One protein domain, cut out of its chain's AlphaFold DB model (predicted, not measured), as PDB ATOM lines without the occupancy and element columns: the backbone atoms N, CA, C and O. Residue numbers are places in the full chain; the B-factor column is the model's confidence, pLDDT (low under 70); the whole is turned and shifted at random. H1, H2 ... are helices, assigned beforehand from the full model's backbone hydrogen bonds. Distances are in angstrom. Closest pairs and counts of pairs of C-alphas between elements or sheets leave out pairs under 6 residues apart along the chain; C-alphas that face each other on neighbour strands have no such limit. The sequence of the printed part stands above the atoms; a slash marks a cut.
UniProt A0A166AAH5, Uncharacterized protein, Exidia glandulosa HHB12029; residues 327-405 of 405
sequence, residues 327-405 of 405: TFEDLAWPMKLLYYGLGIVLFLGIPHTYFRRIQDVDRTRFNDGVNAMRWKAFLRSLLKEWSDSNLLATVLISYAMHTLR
ATOM      1  N   THR A 327     131.705  99.209  77.138       56.69
ATOM      2  CA  THR A 327     130.706  98.663  76.178       56.69
ATOM      3  C   THR A 327     130.370  97.173  76.361       56.69
ATOM      4  O   THR A 327     129.445  96.673  75.725       56.69
ATOM      5  N   PHE A 328     131.107  96.439  77.199       55.47
ATOM      6  CA  PHE A 328     130.759  95.069  77.586       55.47
ATOM      7  C   PHE A 328     130.390  94.907  79.055       55.47
ATOM      8  O   PHE A 328     129.949  93.820  79.430       55.47
ATOM      9  N   GLU A 329     130.544  95.931  79.895       56.97
ATOM     10  CA  GLU A 329     130.158  95.828  81.304       56.97
ATOM     11  C   GLU A 329     128.635  95.754  81.479       56.97
ATOM     12  O   GLU A 329     128.179  95.102  82.418       56.97
ATOM     13  N   ASP A 330     127.864  96.223  80.498       64.12
ATOM     14  CA  ASP A 330     126.400  96.105  80.486       64.12
ATOM     15  C   ASP A 330     125.872  94.797  79.874       64.12
ATOM     16  O   ASP A 330     124.672  94.520  79.924       64.12
ATOM     17  N   LEU A 331     126.734  93.940  79.308       73.44
ATOM     18  CA  LEU A 331     126.281  92.630  78.841       73.44
ATOM     19  C   LEU A 331     125.826  91.789  80.040       73.44
ATOM     20  O   LEU A 331     126.555  91.638  81.027       73.44
ATOM     21  N   ALA A 332     124.644  91.172  79.923       85.19
ATOM     22  CA  ALA A 332     124.175  90.199  80.900       85.19
ATOM     23  C   ALA A 332     125.284  89.167  81.170       85.19
ATOM     24  O   ALA A 332     125.925  88.678  80.238       85.19
ATOM     25  N   TRP A 333     125.509  88.820  82.440       85.44
ATOM     26  CA  TRP A 333     126.554  87.876  82.853       85.44
ATOM     27  C   TRP A 333     126.668  86.602  81.985       85.44
ATOM     28  O   TRP A 333     127.794  86.261  81.613       85.44
ATOM     29  N   PRO A 334     125.574  85.928  81.557       85.94
ATOM     30  CA  PRO A 334     125.698  84.773  80.663       85.94
ATOM     31  C   PRO A 334     126.273  85.123  79.283       85.94
ATOM     32  O   PRO A 334     127.028  84.333  78.726       85.94
ATOM     33  N   MET A 335     125.987  86.313  78.747       83.19
ATOM     34  CA  MET A 335     126.582  86.775  77.491       83.19
ATOM     35  C   MET A 335     128.055  87.143  77.655       83.19
ATOM     36  O   MET A 335     128.842  86.855  76.758       83.19
ATOM     37  N   LYS A 336     128.466  87.689  78.808       84.56
ATOM     38  CA  LYS A 336     129.895  87.858  79.129       84.56
ATOM     39  C   LYS A 336     130.602  86.511  79.184       84.56
ATOM     40  O   LYS A 336     131.681  86.366  78.629       84.56
ATOM     41  N   LEU A 337     129.997  85.516  79.828       86.19
ATOM     42  CA  LEU A 337     130.594  84.191  79.963       86.19
ATOM     43  C   LEU A 337     130.656  83.458  78.620       86.19
ATOM     44  O   LEU A 337     131.649  82.799  78.334       86.19
ATOM     45  N   LEU A 338     129.656  83.635  77.757       84.94
ATOM     46  CA  LEU A 338     129.704  83.149  76.382       84.94
ATOM     47  C   LEU A 338     130.785  83.879  75.572       84.94
ATOM     48  O   LEU A 338     131.612  83.240  74.936       84.94
ATOM     49  N   TYR A 339     130.829  85.209  75.621       83.00
ATOM     50  CA  TYR A 339     131.791  85.997  74.852       83.00
ATOM     51  C   TYR A 339     133.235  85.748  75.304       83.00
ATOM     52  O   TYR A 339     134.089  85.399  74.492       83.00
ATOM     53  N   TYR A 340     133.511  85.869  76.604       83.69
ATOM     54  CA  TYR A 340     134.843  85.663  77.163       83.69
ATOM     55  C   TYR A 340     135.187  84.185  77.283       83.69
ATOM     56  O   TYR A 340     136.262  83.790  76.860       83.69
ATOM     57  N   GLY A 341     134.301  83.344  77.806       84.88
ATOM     58  CA  GLY A 341     134.582  81.918  77.969       84.88
ATOM     59  C   GLY A 341     134.748  81.219  76.626       84.88
ATOM     60  O   GLY A 341     135.788  80.617  76.368       84.88
ATOM     61  N   LEU A 342     133.767  81.351  75.731       82.44
ATOM     62  CA  LEU A 342     133.829  80.702  74.422       82.44
ATOM     63  C   LEU A 342     134.860  81.384  73.508       82.44
ATOM     64  O   LEU A 342     135.610  80.703  72.814       82.44
ATOM     65  N   GLY A 343     134.952  82.717  73.541       82.06
ATOM     66  CA  GLY A 343     135.915  83.477  72.741       82.06
ATOM     67  C   GLY A 343     137.374  83.267  73.155       82.06
ATOM     68  O   GLY A 343     138.250  83.184  72.293       82.06
ATOM     69  N   ILE A 344     137.661  83.145  74.455       84.38
ATOM     70  CA  ILE A 344     139.022  82.878  74.941       84.38
ATOM     71  C   ILE A 344     139.386  81.409  74.726       84.38
ATOM     72  O   ILE A 344     140.481  81.136  74.244       84.38
ATOM     73  N   VAL A 345     138.487  80.468  75.028       86.88
ATOM     74  CA  VAL A 345     138.813  79.036  74.946       86.88
ATOM     75  C   VAL A 345     138.838  78.529  73.503       86.88
ATOM     76  O   VAL A 345     139.778  77.833  73.134       86.88
ATOM     77  N   LEU A 346     137.848  78.872  72.670       85.00
ATOM     78  CA  LEU A 346     137.787  78.354  71.294       85.00
ATOM     79  C   LEU A 346     138.651  79.148  70.316       85.00
ATOM     80  O   LEU A 346     139.173  78.580  69.362       85.00
ATOM     81  N   PHE A 347     138.794  80.454  70.542       83.38
ATOM     82  CA  PHE A 347     139.456  81.354  69.595       83.38
ATOM     83  C   PHE A 347     140.673  82.061  70.187       83.38
ATOM     84  O   PHE A 347     141.113  83.069  69.639       83.38
ATOM     85  N   LEU A 348     141.214  81.564  71.306       87.44
ATOM     86  CA  LEU A 348     142.442  82.067  71.937       87.44
ATOM     87  C   LEU A 348     142.420  83.587  72.206       87.44
ATOM     88  O   LEU A 348     143.456  84.246  72.199       87.44
ATOM     89  N   GLY A 349     141.235  84.175  72.402       83.25
ATOM     90  CA  GLY A 349     141.078  85.613  72.646       83.25
ATOM     91  C   GLY A 349     141.257  86.508  71.409       83.25
ATOM     92  O   GLY A 349     141.300  87.735  71.538       83.25
ATOM     93  N   ILE A 350     141.316  85.934  70.205       84.38
ATOM     94  CA  ILE A 350     141.423  86.674  68.940       84.38
ATOM     95  C   ILE A 350     140.246  87.657  68.741       84.38
ATOM     96  O   ILE A 350     140.511  88.828  68.444       84.38
ATOM     97  N   PRO A 351     138.966  87.273  68.960       82.00
ATOM     98  CA  PRO A 351     137.838  88.192  68.785       82.00
ATOM     99  C   PRO A 351     137.925  89.427  69.688       82.00
ATOM    100  O   PRO A 351     137.660  90.539  69.236       82.00
ATOM    101  N   HIS A 352     138.366  89.250  70.937       80.31
ATOM    102  CA  HIS A 352     138.537  90.343  71.902       80.31
ATOM    103  C   HIS A 352     139.618  91.334  71.459       80.31
ATOM    104  O   HIS A 352     139.450  92.549  71.563       80.31
ATOM    105  N   THR A 353     140.719  90.819  70.910       83.31
ATOM    106  CA  THR A 353     141.823  91.644  70.402       83.31
ATOM    107  C   THR A 353     141.388  92.484  69.202       83.31
ATOM    108  O   THR A 353     141.650  93.686  69.168       83.31
ATOM    109  N   TYR A 354     140.681  91.891  68.234       84.69
ATOM    110  CA  TYR A 354     140.172  92.642  67.083       84.69
ATOM    111  C   TYR A 354     139.088  93.631  67.466       84.69
ATOM    112  O   TYR A 354     139.091  94.748  66.956       84.69
ATOM    113  N   PHE A 355     138.208  93.262  68.391       80.19
ATOM    114  CA  PHE A 355     137.192  94.175  68.874       80.19
ATOM    115  C   PHE A 355     137.815  95.405  69.539       80.19
ATOM    116  O   PHE A 355     137.465  96.518  69.168       80.19
ATOM    117  N   ARG A 356     138.815  95.239  70.418       78.75
ATOM    118  CA  ARG A 356     139.553  96.382  70.989       78.75
ATOM    119  C   ARG A 356     140.158  97.283  69.914       78.75
ATOM    120  O   ARG A 356     140.058  98.499  70.018       78.75
ATOM    121  N   ARG A 357     140.731  96.701  68.857       81.81
ATOM    122  CA  ARG A 357     141.293  97.471  67.736       81.81
ATOM    123  C   ARG A 357     140.219  98.189  66.917       81.81
ATOM    124  O   ARG A 357     140.461  99.308  66.486       81.81
ATOM    125  N   ILE A 358     139.048  97.579  66.718       81.69
ATOM    126  CA  ILE A 358     137.891  98.231  66.083       81.69
ATOM    127  C   ILE A 358     137.440  99.403  66.941       81.69
ATOM    128  O   ILE A 358     137.302 100.504  66.422       81.69
ATOM    129  N   GLN A 359     137.279  99.184  68.246       74.19
ATOM    130  CA  GLN A 359     136.898 100.240  69.170       74.19
ATOM    131  C   GLN A 359     137.882 101.389  69.109       74.19
ATOM    132  O   GLN A 359     137.435 102.495  68.872       74.19
ATOM    133  N   ASP A 360     139.191 101.134  69.216       71.00
ATOM    134  CA  ASP A 360     140.254 102.147  69.127       71.00
ATOM    135  C   ASP A 360     140.174 103.017  67.861       71.00
ATOM    136  O   ASP A 360     140.576 104.184  67.863       71.00
ATOM    137  N   VAL A 361     139.636 102.461  66.780       70.69
ATOM    138  CA  VAL A 361     139.483 103.126  65.487       70.69
ATOM    139  C   VAL A 361     138.149 103.863  65.368       70.69
ATOM    140  O   VAL A 361     138.096 104.924  64.742       70.69
ATOM    141  N   ASP A 362     137.103 103.318  65.984       60.00
ATOM    142  CA  ASP A 362     135.751 103.872  66.060       60.00
ATOM    143  C   ASP A 362     135.637 105.016  67.088       60.00
ATOM    144  O   ASP A 362     134.630 105.710  67.142       60.00
ATOM    145  N   ARG A 363     136.690 105.282  67.885       58.16
ATOM    146  CA  ARG A 363     136.717 106.351  68.911       58.16
ATOM    147  C   ARG A 363     136.825 107.771  68.346       58.16
ATOM    148  O   ARG A 363     137.686 108.547  68.773       58.16
ATOM    149  N   THR A 364     135.973 108.150  67.405       54.09
ATOM    150  CA  THR A 364     135.663 109.566  67.188       54.09
ATOM    151  C   THR A 364     134.515 109.938  68.115       54.09
ATOM    152  O   THR A 364     133.373 109.500  67.999       54.09
ATOM    153  N   ARG A 365     134.876 110.720  69.126       50.09
ATOM    154  CA  ARG A 365     133.971 111.324  70.099       50.09
ATOM    155  C   ARG A 365     132.872 112.068  69.323       50.09
ATOM    156  O   ARG A 365     133.199 112.915  68.500       50.09
ATOM    157  N   PHE A 366     131.609 111.727  69.592       43.69
ATOM    158  CA  PHE A 366     130.382 112.369  69.083       43.69
ATOM    159  C   PHE A 366     129.900 111.990  67.675       43.69
ATOM    160  O   PHE A 366     129.878 112.840  66.793       43.69
ATOM    161  N   ASN A 367     129.406 110.760  67.469       43.94
ATOM    162  CA  ASN A 367     128.644 110.389  66.256       43.94
ATOM    163  C   ASN A 367     129.347 110.732  64.926       43.94
ATOM    164  O   ASN A 367     128.720 110.753  63.864       43.94
ATOM    165  N   ASP A 368     130.661 110.968  64.957       45.19
ATOM    166  CA  ASP A 368     131.371 111.607  63.854       45.19
ATOM    167  C   ASP A 368     131.822 110.588  62.802       45.19
ATOM    168  O   ASP A 368     132.683 110.839  61.953       45.19
ATOM    169  N   GLY A 369     131.193 109.412  62.833       52.91
ATOM    170  CA  GLY A 369     131.529 108.247  62.039       52.91
ATOM    171  C   GLY A 369     132.952 107.759  62.286       52.91
ATOM    172  O   GLY A 369     133.830 108.459  62.784       52.91
ATOM    173  N   VAL A 370     133.208 106.533  61.864       60.84
ATOM    174  CA  VAL A 370     134.539 105.940  61.896       60.84
ATOM    175  C   VAL A 370     135.552 106.873  61.197       60.84
ATOM    176  O   VAL A 370     135.365 107.229  60.028       60.84
ATOM    177  N   ASN A 371     136.652 107.253  61.867       66.00
ATOM    178  CA  ASN A 371     137.720 108.031  61.225       66.00
ATOM    179  C   ASN A 371     138.270 107.230  60.035       66.00
ATOM    180  O   ASN A 371     138.967 106.231  60.216       66.00
ATOM    181  N   ALA A 372     137.977 107.676  58.810       67.50
ATOM    182  CA  ALA A 372     138.291 106.927  57.597       67.50
ATOM    183  C   ALA A 372     139.789 106.618  57.452       67.50
ATOM    184  O   ALA A 372     140.150 105.573  56.913       67.50
ATOM    185  N   MET A 373     140.673 107.489  57.949       67.50
ATOM    186  CA  MET A 373     142.116 107.267  57.896       67.50
ATOM    187  C   MET A 373     142.555 106.193  58.895       67.50
ATOM    188  O   MET A 373     143.269 105.266  58.507       67.50
ATOM    189  N   ARG A 374     142.087 106.266  60.148       71.50
ATOM    190  CA  ARG A 374     142.354 105.238  61.168       71.50
ATOM    191  C   ARG A 374     141.744 103.898  60.775       71.50
ATOM    192  O   ARG A 374     142.400 102.874  60.908       71.50
ATOM    193  N   TRP A 375     140.550 103.909  60.195       83.31
ATOM    194  CA  TRP A 375     139.893 102.718  59.664       83.31
ATOM    195  C   TRP A 375     140.616 102.119  58.488       83.31
ATOM    196  O   TRP A 375     140.849 100.918  58.461       83.31
ATOM    197  N   LYS A 376     141.083 102.944  57.555       82.12
ATOM    198  CA  LYS A 376     141.925 102.467  56.464       82.12
ATOM    199  C   LYS A 376     143.243 101.891  56.980       82.12
ATOM    200  O   LYS A 376     143.691 100.873  56.458       82.12
ATOM    201  N   ALA A 377     143.866 102.507  57.984       80.12
ATOM    202  CA  ALA A 377     145.076 101.981  58.614       80.12
ATOM    203  C   ALA A 377     144.809 100.640  59.319       80.12
ATOM    204  O   ALA A 377     145.555  99.682  59.123       80.12
ATOM    205  N   PHE A 378     143.704 100.546  60.052       87.06
ATOM    206  CA  PHE A 378     143.242  99.325  60.692       87.06
ATOM    207  C   PHE A 378     142.958  98.213  59.680       87.06
ATOM    208  O   PHE A 378     143.559  97.148  59.778       87.06
ATOM    209  N   LEU A 379     142.154  98.473  58.647       90.56
ATOM    210  CA  LEU A 379     141.883  97.518  57.571       90.56
ATOM    211  C   LEU A 379     143.167  97.062  56.869       90.56
ATOM    212  O   LEU A 379     143.321  95.879  56.590       90.56
ATOM    213  N   ARG A 380     144.121  97.969  56.616       92.00
ATOM    214  CA  ARG A 380     145.441  97.599  56.075       92.00
ATOM    215  C   ARG A 380     146.207  96.678  57.020       92.00
ATOM    216  O   ARG A 380     146.839  95.740  56.544       92.00
ATOM    217  N   SER A 381     146.145  96.925  58.329       91.62
ATOM    218  CA  SER A 381     146.767  96.045  59.322       91.62
ATOM    219  C   SER A 381     146.110  94.660  59.348       91.62
ATOM    220  O   SER A 381     146.827  93.666  59.303       91.62
ATOM    221  N   LEU A 382     144.773  94.586  59.273       91.75
ATOM    222  CA  LEU A 382     144.036  93.322  59.178       91.75
ATOM    223  C   LEU A 382     144.383  92.537  57.912       91.75
ATOM    224  O   LEU A 382     144.638  91.340  57.972       91.75
ATOM    225  N   LEU A 383     144.403  93.213  56.759       93.56
ATOM    226  CA  LEU A 383     144.732  92.588  55.476       93.56
ATOM    227  C   LEU A 383     146.154  92.026  55.473       93.56
ATOM    228  O   LEU A 383     146.382  90.942  54.942       93.56
ATOM    229  N   LYS A 384     147.099  92.747  56.086       94.50
ATOM    230  CA  LYS A 384     148.473  92.275  56.243       94.50
ATOM    231  C   LYS A 384     148.537  91.032  57.130       94.50
ATOM    232  O   LYS A 384     149.083  90.024  56.702       94.50
ATOM    233  N   GLU A 385     147.933  91.076  58.314       93.12
ATOM    234  CA  GLU A 385     147.904  89.937  59.246       93.12
ATOM    235  C   GLU A 385     147.249  88.697  58.623       93.12
ATOM    236  O   GLU A 385     147.732  87.577  58.799       93.12
ATOM    237  N   TRP A 386     146.183  88.892  57.845       92.94
ATOM    238  CA  TRP A 386     145.524  87.815  57.111       92.94
ATOM    239  C   TRP A 386     146.420  87.224  56.012       92.94
ATOM    240  O   TRP A 386     146.529  86.003  55.897       92.94
ATOM    241  N   SER A 387     147.112  88.072  55.243       95.69
ATOM    242  CA  SER A 387     148.088  87.633  54.236       95.69
ATOM    243  C   SER A 387     149.227  86.822  54.862       95.69
ATOM    244  O   SER A 387     149.571  85.752  54.361       95.69
ATOM    245  N   ASP A 388     149.778  87.301  55.978       94.69
ATOM    246  CA  ASP A 388     150.865  86.634  56.699       94.69
ATOM    247  C   ASP A 388     150.397  85.280  57.271       94.69
ATOM    248  O   ASP A 388     151.110  84.277  57.186       94.69
ATOM    249  N   SER A 389     149.157  85.216  57.769       92.31
ATOM    250  CA  SER A 389     148.545  83.981  58.280       92.31
ATOM    251  C   SER A 389     148.334  82.934  57.181       92.31
ATOM    252  O   SER A 389     148.626  81.756  57.387       92.31
ATOM    253  N   ASN A 390     147.884  83.348  55.992       93.81
ATOM    254  CA  ASN A 390     147.724  82.448  54.846       93.81
ATOM    255  C   ASN A 390     149.065  81.907  54.343       93.81
ATOM    256  O   ASN A 390     149.163  80.732  53.978       93.81
ATOM    257  N   LEU A 391     150.103  82.748  54.342       94.75
ATOM    258  CA  LEU A 391     151.452  82.323  53.986       94.75
ATOM    259  C   LEU A 391     151.944  81.245  54.962       94.75
ATOM    260  O   LEU A 391     152.375  80.177  54.528       94.75
ATOM    261  N   LEU A 392     151.806  81.490  56.268       93.88
ATOM    262  CA  LEU A 392     152.187  80.537  57.311       93.88
ATOM    263  C   LEU A 392     151.422  79.211  57.178       93.88
ATOM    264  O   LEU A 392     152.033  78.143  57.210       93.88
ATOM    265  N   ALA A 393     150.103  79.267  56.981       93.88
ATOM    266  CA  ALA A 393     149.273  78.078  56.809       93.88
ATOM    267  C   ALA A 393     149.710  77.250  55.591       93.88
ATOM    268  O   ALA A 393     149.835  76.029  55.679       93.88
ATOM    269  N   THR A 394     150.016  77.910  54.471       95.75
ATOM    270  CA  THR A 394     150.476  77.243  53.244       95.75
ATOM    271  C   THR A 394     151.824  76.548  53.449       95.75
ATOM    272  O   THR A 394     152.014  75.412  53.004       95.75
ATOM    273  N   VAL A 395     152.753  77.199  54.157       95.88
ATOM    274  CA  VAL A 395     154.055  76.620  54.521       95.88
ATOM    275  C   VAL A 395     153.878  75.412  55.443       95.88
ATOM    276  O   VAL A 395     154.483  74.372  55.192       95.88
ATOM    277  N   LEU A 396     153.019  75.506  56.462       94.69
ATOM    278  CA  LEU A 396     152.750  74.403  57.391       94.69
ATOM    279  C   LEU A 396     152.111  73.196  56.699       94.69
ATOM    280  O   LEU A 396     152.525  72.067  56.956       94.69
ATOM    281  N   ILE A 397     151.154  73.413  55.792       94.62
ATOM    282  CA  ILE A 397     150.541  72.332  55.006       94.62
ATOM    283  C   ILE A 397     151.595  71.667  54.118       94.62
ATOM    284  O   ILE A 397     151.701  70.443  54.097       94.62
ATOM    285  N   SER A 398     152.412  72.466  53.429       95.38
ATOM    286  CA  SER A 398     153.472  71.959  52.550       95.38
ATOM    287  C   SER A 398     154.516  71.152  53.331       95.38
ATOM    288  O   SER A 398     154.931  70.083  52.884       95.38
ATOM    289  N   TYR A 399     154.894  71.618  54.525       96.25
ATOM    290  CA  TYR A 399     155.774  70.893  55.438       96.25
ATOM    291  C   TYR A 399     155.147  69.576  55.913       96.25
ATOM    292  O   TYR A 399     155.771  68.528  55.773       96.25
ATOM    293  N   ALA A 400     153.895  69.603  56.386       95.50
ATOM    294  CA  ALA A 400     153.180  68.412  56.843       95.50
ATOM    295  C   ALA A 400     153.058  67.352  55.734       95.50
ATOM    296  O   ALA A 400     153.281  66.165  55.978       95.50
ATOM    297  N   MET A 401     152.768  67.779  54.499       95.00
ATOM    298  CA  MET A 401     152.711  66.891  53.333       95.00
ATOM    299  C   MET A 401     154.075  66.291  52.978       95.00
ATOM    300  O   MET A 401     154.124  65.151  52.523       95.00
ATOM    301  N   HIS A 402     155.170  67.028  53.178       94.81
ATOM    302  CA  HIS A 402     156.520  66.505  52.968       94.81
ATOM    303  C   HIS A 402     156.920  65.507  54.060       94.81
ATOM    304  O   HIS A 402     157.541  64.502  53.750       94.81
ATOM    305  N   THR A 403     156.580  65.754  55.327       95.19
ATOM    306  CA  THR A 403     156.930  64.854  56.444       95.19
ATOM    307  C   THR A 403     156.116  63.563  56.490       95.19
ATOM    308  O   THR A 403     156.530  62.611  57.141       95.19
ATOM    309  N   LEU A 404     154.945  63.535  55.849       91.44
ATOM    310  CA  LEU A 404     154.096  62.343  55.756       91.44
ATOM    311  C   LEU A 404     154.463  61.424  54.577       91.44
ATOM    312  O   LEU A 404     153.884  60.345  54.457       91.44
ATOM    313  N   ARG A 405     155.378  61.856  53.705       79.06
ATOM    314  CA  ARG A 405     155.990  61.032  52.657       79.06
ATOM    315  C   ARG A 405     157.303  60.460  53.161       79.06
ATOM    316  O   ARG A 405     157.581  59.301  52.787       79.06
TER     317      ARG A 405
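AT A GLANCE: This is residues 327 to 405 of the 405 residues of an uncharacterized protein of Exidia glandulosa HHB12029 (UniProt A0A166AAH5). Look for a flat, open zigzag of three helices: H1 makes a corner with H2, and the chain then folds back into the much longer H3, whose far part sticks out as a free arm, residues 383 to 403. H2 and the beginning of H3 make a helical hairpin. The printed part has 79 residues with three named helices, H1, H2 and H3 in chain order, and no named strand; the class is all helix. It is only just extended, close to loose, with a radius of gyration of the C-alphas of 17.7 A, and spans 59 by 36 by 10 A.

HOW THE PARTS SIT: Start at H1, residues 333 to 347, which touches H2, residues 350 to 362, with residues 340 to 344 alone; their closest C-alphas, those of Gly 343 and Pro 351, are 6.4 A apart. Their lines stand at a steep tilt of 67 degrees, only just short of about perpendicular, and they run opposite ways. Go on to residues 357 to 362 of H2, which alone touch H3, residues 372 to 403; the closest C-alphas, those of Val 361 and Arg 374, are 5.6 A apart. This hairpin has a shallow tilt of 21 degrees, opposite ways. H1 and H3 are apart. In H1, H2 and H3 every O i to N i+4 pair is within hydrogen-bond range.

IN THESE COORDINATES: Find C-alpha 333 at (126.554, 87.876, 82.853); from there H1 runs 19.6 A to C-alpha 347. H2 runs 18.3 A from C-alpha 350 to C-alpha 362. H3 runs 46.0 A from C-alpha 372 at (138.291, 106.927, 57.597) to C-alpha 403 at (156.930, 64.854, 56.444).

THE WHOLE: The C-alphas farthest apart, those of Phe 366 and Arg 405, are 59.7 A apart. The printed part has no cut and no long link. Check the B-factor column at residues 327 to 330 and 362 to 373, where pLDDT is under 70; the mean of the printed part is 80.7.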